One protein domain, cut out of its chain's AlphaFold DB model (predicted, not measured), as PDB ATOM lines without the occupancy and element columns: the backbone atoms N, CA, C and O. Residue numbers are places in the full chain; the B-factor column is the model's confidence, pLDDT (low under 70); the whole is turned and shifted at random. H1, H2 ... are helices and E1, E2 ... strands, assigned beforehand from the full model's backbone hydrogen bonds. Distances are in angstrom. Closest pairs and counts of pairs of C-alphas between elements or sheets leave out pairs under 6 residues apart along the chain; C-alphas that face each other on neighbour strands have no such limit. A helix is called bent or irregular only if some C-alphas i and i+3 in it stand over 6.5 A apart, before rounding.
ATOM      1  N   ILE A   9      21.323 -24.851  42.185       96.31
ATOM      2  CA  ILE A   9      22.433 -24.474  41.317       96.31
ATOM      3  C   ILE A   9      22.426 -25.416  40.118       96.31
ATOM      4  O   ILE A   9      22.467 -26.632  40.288       96.31
ATOM      5  N   LEU A  10      22.436 -24.873  38.904       96.94
ATOM      6  CA  LEU A  10      22.635 -25.650  37.684       96.94
ATOM      7  C   LEU A  10      24.014 -25.316  37.112       96.94
ATOM      8  O   LEU A  10      24.304 -24.177  36.740       96.94
ATOM      9  N   ARG A  11      24.882 -26.320  37.039       97.19
ATOM     10  CA  ARG A  11      26.218 -26.216  36.453       97.19
ATOM     11  C   ARG A  11      26.166 -26.659  35.001       97.19
ATOM     12  O   ARG A  11      26.079 -27.855  34.719       97.19
ATOM     13  N   LEU A  12      26.266 -25.701  34.092       97.00
ATOM     14  CA  LEU A  12      26.312 -25.914  32.650       97.00
ATOM     15  C   LEU A  12      27.757 -26.226  32.247       97.00
ATOM     16  O   LEU A  12      28.641 -25.370  32.337       97.00
ATOM     17  N   LYS A  13      28.025 -27.475  31.867       95.31
ATOM     18  CA  LYS A  13      29.364 -27.951  31.508       95.31
ATOM     19  C   LYS A  13      29.619 -27.749  30.016       95.31
ATOM     20  O   LYS A  13      28.995 -28.427  29.204       95.31
ATOM     21  N   LYS A  14      30.598 -26.903  29.680       88.75
ATOM     22  CA  LYS A  14      31.072 -26.639  28.308       88.75
ATOM     23  C   LYS A  14      32.595 -26.723  28.252       88.75
ATOM     24  O   LYS A  14      33.269 -26.062  29.040       88.75
ATOM     25  N   ALA A  15      33.144 -27.549  27.360       85.69
ATOM     26  CA  ALA A  15      34.594 -27.679  27.123       85.69
ATOM     27  C   ALA A  15      35.467 -27.792  28.403       85.69
ATOM     28  O   ALA A  15      36.522 -27.174  28.524       85.69
ATOM     29  N   GLY A  16      35.009 -28.556  29.402       83.62
ATOM     30  CA  GLY A  16      35.731 -28.761  30.668       83.62
ATOM     31  C   GLY A  16      35.589 -27.635  31.699       83.62
ATOM     32  O   GLY A  16      36.099 -27.767  32.810       83.62
ATOM     33  N   ARG A  17      34.862 -26.561  31.378       90.00
ATOM     34  CA  ARG A  17      34.511 -25.480  32.305       90.00
ATOM     35  C   ARG A  17      33.042 -25.560  32.700       90.00
ATOM     36  O   ARG A  17      32.233 -26.192  32.022       90.00
ATOM     37  N   TYR A  18      32.721 -24.908  33.812       94.38
ATOM     38  CA  TYR A  18      31.354 -24.748  34.280       94.38
ATOM     39  C   TYR A  18      30.955 -23.286  34.228       94.38
ATOM     40  O   TYR A  18      31.706 -22.418  34.670       94.38
ATOM     41  N   VAL A  19      29.751 -23.054  33.731       95.31
ATOM     42  CA  VAL A  19      29.013 -21.816  33.936       95.31
ATOM     43  C   VAL A  19      27.862 -22.143  34.865       95.31
ATOM     44  O   VAL A  19      27.256 -23.210  34.765       95.31
ATOM     45  N   VAL A  20      27.611 -21.266  35.822       96.12
ATOM     46  CA  VAL A  20      26.642 -21.502  36.882       96.12
ATOM     47  C   VAL A  20      25.409 -20.661  36.622       96.12
ATOM     48  O   VAL A  20      25.512 -19.462  36.411       96.12
ATOM     49  N   VAL A  21      24.239 -21.271  36.678       96.19
ATOM     50  CA  VAL A  21      22.968 -20.555  36.784       96.19
ATOM     51  C   VAL A  21      22.233 -21.053  38.016       96.19
ATOM     52  O   VAL A  21      22.579 -22.082  38.597       96.19
ATOM     53  N   THR A  22      21.214 -20.319  38.427       95.44
ATOM     54  CA  THR A  22      20.334 -20.719  39.523       95.44
ATOM     55  C   THR A  22      18.932 -20.907  38.994       95.44
ATOM     56  O   THR A  22      18.517 -20.192  38.085       95.44
ATOM     57  N   LYS A  23      18.215 -21.866  39.566       94.69
ATOM     58  CA  LYS A  23      16.794 -22.075  39.324       94.69
ATOM     59  C   LYS A  23      16.037 -21.798  40.611       94.69
ATOM     60  O   LYS A  23      16.283 -22.474  41.613       94.69
ATOM     61  N   GLY A  24      15.143 -20.818  40.564       91.56
ATOM     62  CA  GLY A  24      14.213 -20.515  41.643       91.56
ATOM     63  C   GLY A  24      13.089 -21.545  41.748       91.56
ATOM     64  O   GLY A  24      12.881 -22.381  40.864       91.56
ATOM     65  N   SER A  25      12.318 -21.464  42.830       87.62
ATOM     66  CA  SER A  25      11.170 -22.345  43.074       87.62
ATOM     67  C   SER A  25      10.029 -22.156  42.077       87.62
ATOM     68  O   SER A  25       9.218 -23.053  41.874       87.62
ATOM     69  N   ASP A  26       9.962 -20.973  41.474       85.94
ATOM     70  CA  ASP A  26       9.057 -20.600  40.388       85.94
ATOM     71  C   ASP A  26       9.495 -21.169  39.024       85.94
ATOM     72  O   ASP A  26       8.815 -20.977  38.016       85.94
ATOM     73  N   GLY A  27      10.630 -21.872  38.984       86.75
ATOM     74  CA  GLY A  27      11.210 -22.431  37.771       86.75
ATOM     75  C   GLY A  27      11.992 -21.421  36.932       86.75
ATOM     76  O   GLY A  27      12.482 -21.801  35.864       86.75
ATOM     77  N   HIS A  28      12.136 -20.174  37.392       91.62
ATOM     78  CA  HIS A  28      12.908 -19.163  36.683       91.62
ATOM     79  C   HIS A  28      14.407 -19.454  36.773       91.62
ATOM     80  O   HIS A  28      14.925 -19.765  37.847       91.62
ATOM     81  N   VAL A  29      15.097 -19.340  35.639       95.00
ATOM     82  CA  VAL A  29      16.551 -19.498  35.536       95.00
ATOM     83  C   VAL A  29      17.209 -18.125  35.478       95.00
ATOM     84  O   VAL A  29      16.824 -17.280  34.674       95.00
ATOM     85  N   SER A  30      18.210 -17.909  36.328       94.50
ATOM     86  CA  SER A  30      18.954 -16.652  36.391       94.50
ATOM     87  C   SER A  30      19.882 -16.434  35.194       94.50
ATOM     88  O   SER A  30      20.223 -17.356  34.453       94.50
ATOM     89  N   ALA A  31      20.419 -15.216  35.107       93.69
ATOM     90  CA  ALA A  31      21.623 -14.938  34.335       93.69
ATOM     91  C   ALA A  31      22.807 -15.842  34.768       93.69
ATOM     92  O   ALA A  31      22.813 -16.358  35.896       93.69
ATOM     93  N   PRO A  32      23.804 -16.046  33.885       94.56
ATOM     94  CA  PRO A  32      24.974 -16.861  34.182       94.56
ATOM     95  C   PRO A  32      25.954 -16.180  35.145       94.56
ATOM     96  O   PRO A  32      26.188 -14.975  35.099       94.56
ATOM     97  N   PHE A  33      26.590 -17.007  35.964       95.12
ATOM     98  CA  PHE A  33      27.658 -16.688  36.902       95.12
ATOM     99  C   PHE A  33      28.876 -17.570  36.620       95.12
ATOM    100  O   PHE A  33      28.762 -18.692  36.119       95.12
ATOM    101  N   TRP A  34      30.061 -17.098  36.999       93.50
ATOM    102  CA  TRP A  34      31.302 -17.858  36.811       93.50
ATOM    103  C   TRP A  34      31.607 -18.795  37.981       93.50
ATOM    104  O   TRP A  34      32.422 -19.706  37.848       93.50
ATOM    105  N   THR A  35      30.958 -18.586  39.129       93.88
ATOM    106  CA  THR A  35      31.160 -19.386  40.343       93.88
ATOM    107  C   THR A  35      29.848 -19.610  41.092       93.88
ATOM    108  O   THR A  35      28.938 -18.784  41.039       93.88
ATOM    109  N   GLU A  36      29.777 -20.709  41.846       94.62
ATOM    110  CA  GLU A  36      28.649 -21.005  42.740       94.62
ATOM    111  C   GLU A  36      28.508 -19.944  43.840       94.62
ATOM    112  O   GLU A  36      27.399 -19.538  44.163       94.62
ATOM    113  N   ALA A  37      29.623 -19.413  44.352       94.44
ATOM    114  CA  ALA A  37      29.602 -18.345  45.349       94.44
ATOM    115  C   ALA A  37      28.911 -17.075  44.823       94.44
ATOM    116  O   ALA A  37      28.078 -16.504  45.519       94.44
ATOM    117  N   GLN A  38      29.210 -16.641  43.590       94.81
ATOM    118  CA  GLN A  38      28.543 -15.482  42.972       94.81
ATOM    119  C   GLN A  38      27.036 -15.696  42.839       94.81
ATOM    120  O   GLN A  38      26.259 -14.817  43.208       94.81
ATOM    121  N   ALA A  39      26.646 -16.879  42.368       93.69
ATOM    122  CA  ALA A  39      25.252 -17.279  42.261       93.69
ATOM    123  C   ALA A  39      24.541 -17.256  43.624       93.69
ATOM    124  O   ALA A  39      23.476 -16.672  43.767       93.69
ATOM    125  N   LEU A  40      25.132 -17.836  44.667       93.44
ATOM    126  CA  LEU A  40      24.507 -17.885  45.993       93.44
ATOM    127  C   LEU A  40      24.434 -16.508  46.666       93.44
ATOM    128  O   LEU A  40      23.435 -16.185  47.314       93.44
ATOM    129  N   MET A  41      25.458 -15.672  46.471       92.88
ATOM    130  CA  MET A  41      25.459 -14.289  46.950       92.88
ATOM    131  C   MET A  41      24.371 -13.445  46.279       92.88
ATOM    132  O   MET A  41      23.737 -12.648  46.967       92.88
ATOM    133  N   SER A  42      24.100 -13.629  44.979       91.12
ATOM    134  CA  SER A  42      23.046 -12.864  44.291       91.12
ATOM    135  C   SER A  42      21.648 -13.153  44.843       91.12
ATOM    136  O   SER A  42      20.765 -12.308  44.756       91.12
ATOM    137  N   TRP A  43      21.459 -14.330  45.444       89.19
ATOM    138  CA  TRP A  43      20.230 -14.732  46.134       89.19
ATOM    139  C   TRP A  43      20.246 -14.434  47.635       89.19
ATOM    140  O   TRP A  43      19.321 -14.815  48.349       89.19
ATOM    141  N   SER A  44      21.279 -13.742  48.129       91.31
ATOM    142  CA  SER A  44      21.446 -13.415  49.550       91.31
ATOM    143  C   SER A  44      21.415 -14.645  50.468       91.31
ATOM    144  O   SER A  44      21.008 -14.551  51.627       91.31
ATOM    145  N   ILE A  45      21.853 -15.807  49.967       89.50
ATOM    146  CA  ILE A  45      21.922 -17.031  50.767       89.50
ATOM    147  C   ILE A  45      23.120 -16.932  51.720       89.50
ATOM    148  O   ILE A  45      24.247 -16.708  51.262       89.50
ATOM    149  N   PRO A  46      22.930 -17.124  53.037       90.62
ATOM    150  CA  PRO A  46      24.027 -17.110  53.998       90.62
ATOM    151  C   PRO A  46      25.078 -18.181  53.684       90.62
ATOM    152  O   PRO A  46      24.731 -19.327  53.419       90.62
ATOM    153  N   ALA A  47      26.367 -17.845  53.802       91.62
ATOM    154  CA  ALA A  47      27.477 -18.763  53.503       91.62
ATOM    155  C   ALA A  47      27.382 -20.126  54.212       91.62
ATOM    156  O   ALA A  47      27.720 -21.160  53.643       91.62
ATOM    157  N   ARG A  48      26.859 -20.143  55.444       91.75
ATOM    158  CA  ARG A  48      26.645 -21.368  56.235       91.75
ATOM    159  C   ARG A  48      25.605 -22.330  55.633       91.75
ATOM    160  O   ARG A  48      25.552 -23.481  56.040       91.75
ATOM    161  N   GLU A  49      24.761 -21.853  54.720       90.56
ATOM    162  CA  GLU A  49      23.685 -22.615  54.071       90.56
ATOM    163  C   GLU A  49      24.081 -23.080  52.659       90.56
ATOM    164  O   GLU A  49      23.356 -23.859  52.048       90.56
ATOM    165  N   TRP A  50      25.241 -22.654  52.142       91.31
ATOM    166  CA  TRP A  50      25.664 -22.933  50.765       91.31
ATOM    167  C   TRP A  50      25.810 -24.426  50.461       91.31
ATOM    168  O   TRP A  50      25.407 -24.870  49.391       91.31
ATOM    169  N   SER A  51      26.326 -25.217  51.405       90.19
ATOM    170  CA  SER A  51      26.483 -26.670  51.245       90.19
ATOM    171  C   SER A  51      25.156 -27.432  51.184       90.19
ATOM    172  O   SER A  51      25.134 -28.580  50.745       90.19
ATOM    173  N   SER A  52      24.064 -26.807  51.626       90.81
ATOM    174  CA  SER A  52      22.722 -27.388  51.610       90.81
ATOM    175  C   SER A  52      21.962 -27.080  50.321       90.81
ATOM    176  O   SER A  52      20.876 -27.624  50.119       90.81
ATOM    177  N   VAL A  53      22.495 -26.212  49.454       92.56
ATOM    178  CA  VAL A  53      21.840 -25.869  48.191       92.56
ATOM    179  C   VAL A  53      22.038 -27.014  47.191       92.56
ATOM    180  O   VAL A  53      23.180 -27.377  46.903       92.56
ATOM    181  N   PRO A  54      20.956 -27.598  46.644       94.25
ATOM    182  CA  PRO A  54      21.066 -28.660  45.655       94.25
ATOM    183  C   PRO A  54      21.806 -28.187  44.406       94.25
ATOM    184  O   PRO A  54      21.481 -27.139  43.845       94.25
ATOM    185  N   THR A  55      22.744 -29.007  43.936       94.06
ATOM    186  CA  THR A  55      23.510 -28.742  42.717       94.06
ATOM    187  C   THR A  55      23.249 -29.822  41.680       94.06
ATOM    188  O   THR A  55      23.428 -31.016  41.925       94.06
ATOM    189  N   GLU A  56      22.865 -29.389  40.489       94.62
ATOM    190  CA  GLU A  56      22.636 -30.227  39.325       94.62
ATOM    191  C   GLU A  56      23.677 -29.934  38.244       94.62
ATOM    192  O   GLU A  56      24.108 -28.797  38.064       94.62
ATOM    193  N   VAL A  57      24.079 -30.958  37.490       95.00
ATOM    194  CA  VAL A  57      25.037 -30.812  36.387       95.00
ATOM    195  C   VAL A  57      24.333 -31.091  35.070       95.00
ATOM    196  O   VAL A  57      23.735 -32.152  34.896       95.00
ATOM    197  N   TYR A  58      24.449 -30.143  34.145       96.94
ATOM    198  CA  TYR A  58      23.928 -30.232  32.789       96.94
ATOM    199  C   TYR A  58      25.118 -30.283  31.836       96.94
ATOM    200  O   TYR A  58      26.016 -29.440  31.905       96.94
ATOM    201  N   ALA A  59      25.157 -31.289  30.973       95.31
ATOM    202  CA  ALA A  59      26.200 -31.433  29.966       95.31
ATOM    203  C   ALA A  59      25.723 -30.854  28.638       95.31
ATOM    204  O   ALA A  59      24.549 -30.992  28.297       95.31
ATOM    205  N   GLU A  60      26.629 -30.222  27.897       95.12
ATOM    206  CA  GLU A  60      26.367 -29.830  26.515       95.12
ATOM    207  C   GLU A  60      25.974 -31.060  25.689       95.12
ATOM    208  O   GLU A  60      26.620 -32.111  25.767       95.12
ATOM    209  N   ILE A  61      24.889 -30.928  24.930       93.38
ATOM    210  CA  ILE A  61      24.425 -31.944  23.990       93.38
ATOM    211  C   ILE A  61      24.249 -31.317  22.611       93.38
ATOM    212  O   ILE A  61      23.842 -30.164  22.479       93.38
ATOM    213  N   HIS A  62      24.535 -32.103  21.579       90.94
ATOM    214  CA  HIS A  62      24.414 -31.681  20.191       90.94
ATOM    215  C   HIS A  62      23.226 -32.399  19.554       90.94
ATOM    216  O   HIS A  62      23.164 -33.628  19.561       90.94
ATOM    217  N   ALA A  63      22.286 -31.626  19.018       89.12
ATOM    218  CA  ALA A  63      21.162 -32.126  18.238       89.12
ATOM    219  C   ALA A  63      21.317 -31.662  16.786       89.12
ATOM    220  O   ALA A  63      21.785 -30.551  16.551       89.12
ATOM    221  N   ALA A  64      20.934 -32.514  15.830       87.69
ATOM    222  CA  ALA A  64      21.138 -32.259  14.403       87.69
ATOM    223  C   ALA A  64      20.459 -30.963  13.923       87.69
ATOM    224  O   ALA A  64      21.046 -30.224  13.143       87.69
ATOM    225  N   ASP A  65      19.271 -30.662  14.454       89.88
ATOM    226  CA  ASP A  65      18.457 -29.505  14.060       89.88
ATOM    227  C   ASP A  65      18.653 -28.277  14.970       89.88
ATOM    228  O   ASP A  65      17.821 -27.368  14.997       89.88
ATOM    229  N   MET A  66      19.729 -28.244  15.762       92.75
ATOM    230  CA  MET A  66      20.014 -27.109  16.640       92.75
ATOM    231  C   MET A  66      20.477 -25.891  15.817       92.75
ATOM    232  O   MET A  66      21.418 -26.019  15.032       92.75
ATOM    233  N   PRO A  67      19.882 -24.696  16.003       92.88
ATOM    234  CA  PRO A  67      20.414 -23.470  15.416       92.88
ATOM    235  C   PRO A  67      21.855 -23.196  15.874       92.88
ATOM    236  O   PRO A  67      22.186 -23.432  17.034       92.88
ATOM    237  N   ALA A  68      22.691 -22.655  14.983       87.81
ATOM    238  CA  ALA A  68      24.124 -22.461  15.234       87.81
ATOM    239  C   ALA A  68      24.428 -21.596  16.476       87.81
ATOM    240  O   ALA A  68      25.381 -21.877  17.200       87.81
ATOM    241  N   ASP A  69      23.577 -20.607  16.759       90.12
ATOM    242  CA  ASP A  69      23.782 -19.634  17.842       90.12
ATOM    243  C   ASP A  69      23.120 -20.053  19.167       90.12
ATOM    244  O   ASP A  69      23.023 -19.268  20.115       90.12
ATOM    245  N   VAL A  70      22.640 -21.300  19.251       94.19
ATOM    246  CA  VAL A  70      22.006 -21.854  20.449       94.19
ATOM    247  C   VAL A  70      22.827 -23.032  20.961       94.19
ATOM    248  O   VAL A  70      22.971 -24.061  20.306       94.19
ATOM    249  N   THR A  71      23.338 -22.910  22.184       95.06
ATOM    250  CA  THR A  71      23.919 -24.038  22.917       95.06
ATOM    251  C   THR A  71      22.845 -24.686  23.787       95.06
ATOM    252  O   THR A  71      22.115 -24.001  24.505       95.06
ATOM    253  N   MET A  72      22.779 -26.016  23.768       96.25
ATOM    254  CA  MET A  72      21.850 -26.794  24.584       96.25
ATOM    255  C   MET A  72      22.605 -27.621  25.619       96.25
ATOM    256  O   MET A  72      23.562 -28.325  25.301       96.25
ATOM    257  N   PHE A  73      22.136 -27.562  26.861       97.12
ATOM    258  CA  PHE A  73      22.647 -28.363  27.962       97.12
ATOM    259  C   PHE A  73      21.531 -29.229  28.517       97.12
ATOM    260  O   PHE A  73      20.448 -28.722  28.792       97.12
ATOM    261  N   ALA A  74      21.793 -30.509  28.747       96.62
ATOM    262  CA  ALA A  74      20.814 -31.409  29.331       96.62
ATOM    263  C   ALA A  74      21.352 -32.091  30.582       96.62
ATOM    264  O   ALA A  74      22.517 -32.499  30.662       96.62
ATOM    265  N   ARG A  75      20.462 -32.255  31.557       95.50
ATOM    266  CA  ARG A  75      20.657 -33.180  32.662       95.50
ATOM    267  C   ARG A  75      20.012 -34.496  32.281       95.50
ATOM    268  O   ARG A  75      18.805 -34.559  32.048       95.50
ATOM    269  N   SER A  76      20.809 -35.552  32.268       92.75
ATOM    270  CA  SER A  76      20.333 -36.893  31.972       92.75
ATOM    271  C   SER A  76      20.752 -37.896  33.036       92.75
ATOM    272  O   SER A  76      21.724 -37.716  33.775       92.75
ATOM    273  N   THR A  77      19.987 -38.976  33.140       89.69
ATOM    274  CA  THR A  77      20.396 -40.154  33.904       89.69
ATOM    275  C   THR A  77      21.456 -40.942  33.137       89.69
ATOM    276  O   THR A  77      21.607 -40.811  31.923       89.69
ATOM    277  N   ARG A  78      22.113 -41.889  33.819       83.56
ATOM    278  CA  ARG A  78      23.000 -42.871  33.166       83.56
ATOM    279  C   ARG A  78      22.302 -43.709  32.085       83.56
ATOM    280  O   ARG A  78      22.983 -44.297  31.257       83.56
ATOM    281  N   ARG A  79      20.966 -43.789  32.108       87.06
ATOM    282  CA  ARG A  79      20.150 -44.517  31.123       87.06
ATOM    283  C   ARG A  79      19.654 -43.621  29.981       87.06
ATOM    284  O   ARG A  79      18.829 -44.063  29.196       87.06
ATOM    285  N   GLY A  80      20.108 -42.368  29.906       83.88
ATOM    286  CA  GLY A  80      19.743 -41.435  28.837       83.88
ATOM    287  C   GLY A  80      18.415 -40.701  29.034       83.88
ATOM    288  O   GLY A  80      18.091 -39.840  28.228       83.88
ATOM    289  N   LEU A  81      17.663 -40.974  30.110       90.69
ATOM    290  CA  LEU A  81      16.455 -40.203  30.429       90.69
ATOM    291  C   LEU A  81      16.819 -38.747  30.735       90.69
ATOM    292  O   LEU A  81      17.656 -38.512  31.608       90.69
ATOM    293  N   ILE A  82      16.169 -37.804  30.055       93.88
ATOM    294  CA  ILE A  82      16.329 -36.362  30.266       93.88
ATOM    295  C   ILE A  82      15.449 -35.907  31.435       93.88
ATOM    296  O   ILE A  82      14.280 -36.268  31.514       93.88
ATOM    297  N   HIS A  83      16.031 -35.133  32.352       92.00
ATOM    298  CA  HIS A  83      15.336 -34.509  33.487       92.00
ATOM    299  C   HIS A  83      15.141 -33.003  33.324       92.00
ATOM    300  O   HIS A  83      14.406 -32.396  34.096       92.00
ATOM    301  N   GLY A  84      15.859 -32.399  32.385       94.81
ATOM    302  CA  GLY A  84      15.785 -30.976  32.133       94.81
ATOM    303  C   GLY A  84      16.767 -30.558  31.055       94.81
ATOM    304  O   GLY A  84      17.837 -31.160  30.899       94.81
ATOM    305  N   VAL A  85      16.413 -29.493  30.353       96.81
ATOM    306  CA  VAL A  85      17.194 -28.887  29.283       96.81
ATOM    307  C   VAL A  85      17.271 -27.379  29.499       96.81
ATOM    308  O   VAL A  85      16.272 -26.723  29.785       96.81
ATOM    309  N   VAL A  86      18.470 -26.826  29.363       97.06
ATOM    310  CA  VAL A  86      18.750 -25.392  29.425       97.06
ATOM    311  C   VAL A  86      19.267 -24.954  28.063       97.06
ATOM    312  O   VAL A  86      20.188 -25.564  27.517       97.06
ATOM    313  N   LEU A  87      18.680 -23.887  27.529       96.81
ATOM    314  CA  LEU A  87      19.137 -23.240  26.305       96.81
ATOM    315  C   LEU A  87      19.957 -22.003  26.656       96.81
ATOM    316  O   LEU A  87      19.609 -21.258  27.573       96.81
ATOM    317  N   TRP A  88      21.024 -21.768  25.908       95.56
ATOM    318  CA  TRP A  88      21.853 -20.582  26.043       95.56
ATOM    319  C   TRP A  88      22.154 -20.008  24.663       95.56
ATOM    320  O   TRP A  88      22.684 -20.707  23.800       95.56
ATOM    321  N   THR A  89      21.806 -18.740  24.468       92.94
ATOM    322  CA  THR A  89      22.049 -17.969  23.247       92.94
ATOM    323  C   THR A  89      22.946 -16.762  23.529       92.94
ATOM    324  O   THR A  89      23.317 -16.494  24.676       92.94
ATOM    325  N   GLU A  90      23.275 -15.986  22.498       89.44
ATOM    326  CA  GLU A  90      24.020 -14.728  22.658       89.44
ATOM    327  C   GLU A  90      23.302 -13.711  23.561       89.44
ATOM    328  O   GLU A  90      23.943 -12.957  24.289       89.44
ATOM    329  N   GLN A  91      21.967 -13.730  23.570       88.62
ATOM    330  CA  GLN A  91      21.131 -12.866  24.409       88.62
ATOM    331  C   GLN A  91      21.105 -13.313  25.880       88.62
ATOM    332  O   GLN A  91      20.599 -12.588  26.737       88.62
ATOM    333  N   GLY A  92      21.641 -14.498  26.185       92.00
ATOM    334  CA  GLY A  92      21.724 -15.043  27.532       92.00
ATOM    335  C   GLY A  92      21.084 -16.419  27.674       92.00
ATOM    336  O   GLY A  92      20.763 -17.113  26.709       92.00
ATOM    337  N   VAL A  93      20.947 -16.845  28.926       94.94
ATOM    338  CA  VAL A  93      20.350 -18.137  29.264       94.94
ATOM    339  C   VAL A  93      18.833 -18.021  29.183       94.94
ATOM    340  O   VAL A  93      18.246 -17.068  29.699       94.94
ATOM    341  N   PHE A  94      18.191 -18.995  28.541       95.44
ATOM    342  CA  PHE A  94      16.739 -19.048  28.468       95.44
ATOM    343  C   PHE A  94      16.156 -19.153  29.887       95.44
ATOM    344  O   PHE A  94      16.603 -19.993  30.669       95.44
ATOM    345  N   PRO A  95      15.149 -18.336  30.246       94.50
ATOM    346  CA  PRO A  95      14.761 -18.103  31.639       94.50
ATOM    347  C   PRO A  95      13.987 -19.260  32.291       94.50
ATOM    348  O   PRO A  95      13.316 -19.043  33.304       94.50
ATOM    349  N   ARG A  96      14.016 -20.465  31.711       95.06
ATOM    350  CA  ARG A  96      13.318 -21.669  32.182       95.06
ATOM    351  C   ARG A  96      14.099 -22.931  31.823       95.06
ATOM    352  O   ARG A  96      14.798 -22.972  30.814       95.06
ATOM    353  N   VAL A  97      13.913 -23.973  32.628       95.44
ATOM    354  CA  VAL A  97      14.314 -25.342  32.275       95.44
ATOM    355  C   VAL A  97      13.167 -25.991  31.508       95.44
ATOM    356  O   VAL A  97      12.025 -25.910  31.952       95.44
ATOM    357  N   LEU A  98      13.479 -26.594  30.366       95.56
ATOM    358  CA  LEU A  98      12.538 -27.326  29.518       95.56
ATOM    359  C   LEU A  98      12.609 -28.816  29.844       95.56
ATOM    360  O   LEU A  98      13.667 -29.304  30.248       95.56
ATOM    361  N   ASP A  99      11.515 -29.544  29.666       93.00
ATOM    362  CA  ASP A  99      11.424 -30.920  30.173       93.00
ATOM    363  C   ASP A  99      11.986 -31.944  29.177       93.00
ATOM    364  O   ASP A  99      12.441 -33.023  29.561       93.00
ATOM    365  N   THR A 100      11.991 -31.600  27.884       94.19
ATOM    366  CA  THR A 100      12.398 -32.504  26.800       94.19
ATOM    367  C   THR A 100      13.297 -31.823  25.770       94.19
ATOM    368  O   THR A 100      13.330 -30.599  25.645       94.19
ATOM    369  N   VAL A 101      14.022 -32.634  24.996       94.81
ATOM    370  CA  VAL A 101      14.849 -32.146  23.878       94.81
ATOM    371  C   VAL A 101      13.981 -31.594  22.745       94.81
ATOM    372  O   VAL A 101      14.330 -30.566  22.178       94.81
ATOM    373  N   ASP A 102      12.838 -32.212  22.448       94.81
ATOM    374  CA  ASP A 102      11.949 -31.766  21.364       94.81
ATOM    375  C   ASP A 102      11.330 -30.391  21.657       94.81
ATOM    376  O   ASP A 102      11.258 -29.518  20.784       94.81
ATOM    377  N   GLU A 103      10.935 -30.164  22.912       95.44
ATOM    378  CA  GLU A 103      10.500 -28.849  23.384       95.44
ATOM    379  C   GLU A 103      11.636 -27.822  23.266       95.44
ATOM    380  O   GLU A 103      11.428 -26.711  22.771       95.44
ATOM    381  N   ALA A 104      12.852 -28.210  23.656       96.06
ATOM    382  CA  ALA A 104      14.033 -27.364  23.556       96.06
ATOM    383  C   ALA A 104      14.389 -26.998  22.114       96.06
ATOM    384  O   ALA A 104      14.667 -25.832  21.841       96.06
ATOM    385  N   LEU A 105      14.294 -27.936  21.175       95.88
ATOM    386  CA  LEU A 105      14.488 -27.676  19.747       95.88
ATOM    387  C   LEU A 105      13.429 -26.720  19.196       95.88
ATOM    388  O   LEU A 105      13.754 -25.745  18.515       95.88
ATOM    389  N   SER A 106      12.163 -26.952  19.545       95.38
ATOM    390  CA  SER A 106      11.053 -26.083  19.139       95.38
ATOM    391  C   SER A 106      11.241 -24.653  19.654       95.38
ATOM    392  O   SER A 106      11.019 -23.679  18.926       95.38
ATOM    393  N   MET A 107      11.695 -24.514  20.902       95.69
ATOM    394  CA  MET A 107      11.978 -23.218  21.504       95.69
ATOM    395  C   MET A 107      13.215 -22.555  20.892       95.69
ATOM    396  O   MET A 107      13.159 -21.374  20.554       95.69
ATOM    397  N   ALA A 108      14.300 -23.300  20.674       94.81
ATOM    398  CA  ALA A 108      15.512 -22.804  20.027       94.81
ATOM    399  C   ALA A 108      15.215 -22.251  18.624       94.81
ATOM    400  O   ALA A 108      15.606 -21.128  18.299       94.81
ATOM    401  N   ALA A 109      14.438 -22.983  17.821       92.94
ATOM    402  CA  ALA A 109      14.005 -22.529  16.502       92.94
ATOM    403  C   ALA A 109      13.167 -21.241  16.575       92.94
ATOM    404  O   ALA A 109      13.300 -20.358  15.724       92.94
ATOM    405  N   ARG A 110      12.311 -21.105  17.596       92.62
ATOM    406  CA  ARG A 110      11.518 -19.890  17.824       92.62
ATOM    407  C   ARG A 110      12.393 -18.700  18.214       92.62
ATOM    408  O   ARG A 110      12.194 -17.627  17.651       92.62
ATOM    409  N   ILE A 111      13.337 -18.885  19.138       89.94
ATOM    410  CA  ILE A 111      14.283 -17.840  19.554       89.94
ATOM    411  C   ILE A 111      15.070 -17.356  18.338       89.94
ATOM    412  O   ILE A 111      15.074 -16.160  18.061       89.94
ATOM    413  N   ASN A 112      15.630 -18.283  17.556       87.19
ATOM    414  CA  ASN A 112      16.409 -17.946  16.369       87.19
ATOM    415  C   ASN A 112      15.605 -17.087  15.375       87.19
ATOM    416  O   ASN A 112      16.075 -16.053  14.921       87.19
ATOM    417  N   ARG A 113      14.339 -17.443  15.107       86.62
ATOM    418  CA  ARG A 113      13.465 -16.650  14.220       86.62
ATOM    419  C   ARG A 113      13.173 -15.245  14.742       86.62
ATOM    420  O   ARG A 113      13.008 -14.340  13.930       86.62
ATOM    421  N   LEU A 114      13.027 -15.071  16.056       84.06
ATOM    422  CA  LEU A 114      12.784 -13.753  16.651       84.06
ATOM    423  C   LEU A 114      14.026 -12.872  16.503       84.06
ATOM    424  O   LEU A 114      13.918 -11.753  16.013       84.06
ATOM    425  N   VAL A 115      15.199 -13.429  16.798       79.69
ATOM    426  CA  VAL A 115      16.484 -12.736  16.644       79.69
ATOM    427  C   VAL A 115      16.742 -12.363  15.180       79.69
ATOM    428  O   VAL A 115      17.085 -11.220  14.892       79.69
ATOM    429  N   SER A 116      16.509 -13.278  14.231       75.75
ATOM    430  CA  SER A 116      16.685 -12.981  12.801       75.75
ATOM    431  C   SER A 116      15.711 -11.919  12.276       75.75
ATOM    432  O   SER A 116      16.034 -11.227  11.315       75.75
ATOM    433  N   ARG A 117      14.516 -11.784  12.868       71.19
ATOM    434  CA  ARG A 117      13.553 -10.737  12.490       71.19
ATOM    435  C   ARG A 117      13.996  -9.361  12.963       71.19
ATOM    436  O   ARG A 117      13.925  -8.423  12.178       71.19
ATOM    437  N   ASP A 118      14.482  -9.261  14.196       62.72
ATOM    438  CA  ASP A 118      14.992  -7.996  14.735       62.72
ATOM    439  C   ASP A 118      16.261  -7.551  13.990       62.72
ATOM    440  O   ASP A 118      16.432  -6.370  13.696       62.72
ATOM    441  N   ALA A 119      17.111  -8.501  13.580       60.47
ATOM    442  CA  ALA A 119      18.289  -8.228  12.755       60.47
ATOM    443  C   ALA A 119      17.958  -7.784  11.316       60.47
ATOM    444  O   ALA A 119      18.786  -7.141  10.675       60.47
ATOM    445  N   ALA A 120      16.767  -8.108  10.800       60.50
ATOM    446  CA  ALA A 120      16.307  -7.712   9.466       60.50
ATOM    447  C   ALA A 120      15.599  -6.342   9.441       60.50
ATOM    448  O   ALA A 120      15.135  -5.922   8.383       60.50
TER     449      ALA A 120
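This is residues 9 to 120 of the 127 residues of an uncharacterized protein of Neorhizobium sp. NCHU2750 (UniProt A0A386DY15). A five-stranded sheet is curled like part of a barrel and folded at E3, with the leaf E2 E1 facing the leaf E4 E5; the long helix H3 packs along E5 and E4, while the short H1 packs on E2 and H2 lies farther out at the opposite end from H3. The printed part has 112 residues, with three named helices and five named strands in the order E1 E2 H1 H2 E3 E4 E5 H3. The sheet is mixed, in the order E2 E1 E3 E4 E5, and the class is mixed, helices and strands. The whole is compact, with a radius of gyration of the C-alphas of 14.6 A and spans of 48 by 37 by 28 A.

E1, residues 9 to 14, begins at C-alpha 9 (22.433, -24.474, 41.317) and is 15.8 A long. E2, residues 17 to 23, is 19.4 A long. H1, residues 36 to 42, and H2, residues 47 to 52, are each 10.0 A long. H2 is irregular: C-alphas 48 and 51 are 7.3 A apart. E3, residues 55 to 61, and E4, residues 70 to 76, are each 19.0 A long. E5, residues 82 to 89, is 20.5 A long. H3, residues 101 to 119, is 26.6 A long and ends at C-alpha 119 (18.289, -8.228, 12.755).

The strongly twisted sheet is a folded sheet, bent back on itself into two leaves, E2 E1 and E4 E5, with E3 as the hinge. E1 and E2 form an antiparallel hairpin, with N 10 and O 21 at 2.8 A. E1 and E3 are parallel, with N 11 and O 56 at 2.8 A. E3 pairs with E1 over residues 55 to 59 and with E4 over residues 59 to 61. E3, E4 and E5 make a meander, each strand the antiparallel neighbour of the one before; N 59 and O 74 are 2.9 A apart, and N 71 and O 88 2.8 A. H3 is on the sheet at a height of 9.6 A, over E5 and only just over E4, on which 3 of its C-alphas fall. It runs along the strands, at 9 degrees to E5 on the local plane; their closest C-alphas, of Val 85 and Ala 104, are 6.7 A apart. H1 is on the sheet at a height of 8.6 A, over E2 and slantwise to the strands, with the closest C-alphas, of Val 20 and Glu 36, 6.2 A apart. H2 is not on the sheet; it is close to H1 but not clearly touching, the closest C-alphas being those of Leu 40 and Trp 50, 7.0 A apart. H1 and H3 are apart. In H1 and H3 every O i to N i+4 pair is within hydrogen-bond range; H2 has 0 of 2, and 2 of 3 O i to N i+3 pairs.

The two C-alphas farthest apart, of Arg 48 and Ala 120, are 49.8 A apart. The printed part has no cut. The links E2 to H1 and E5 to H3 are long. The mean pLDDT of the printed part is 91.4; residues 118 to 120 are under 70.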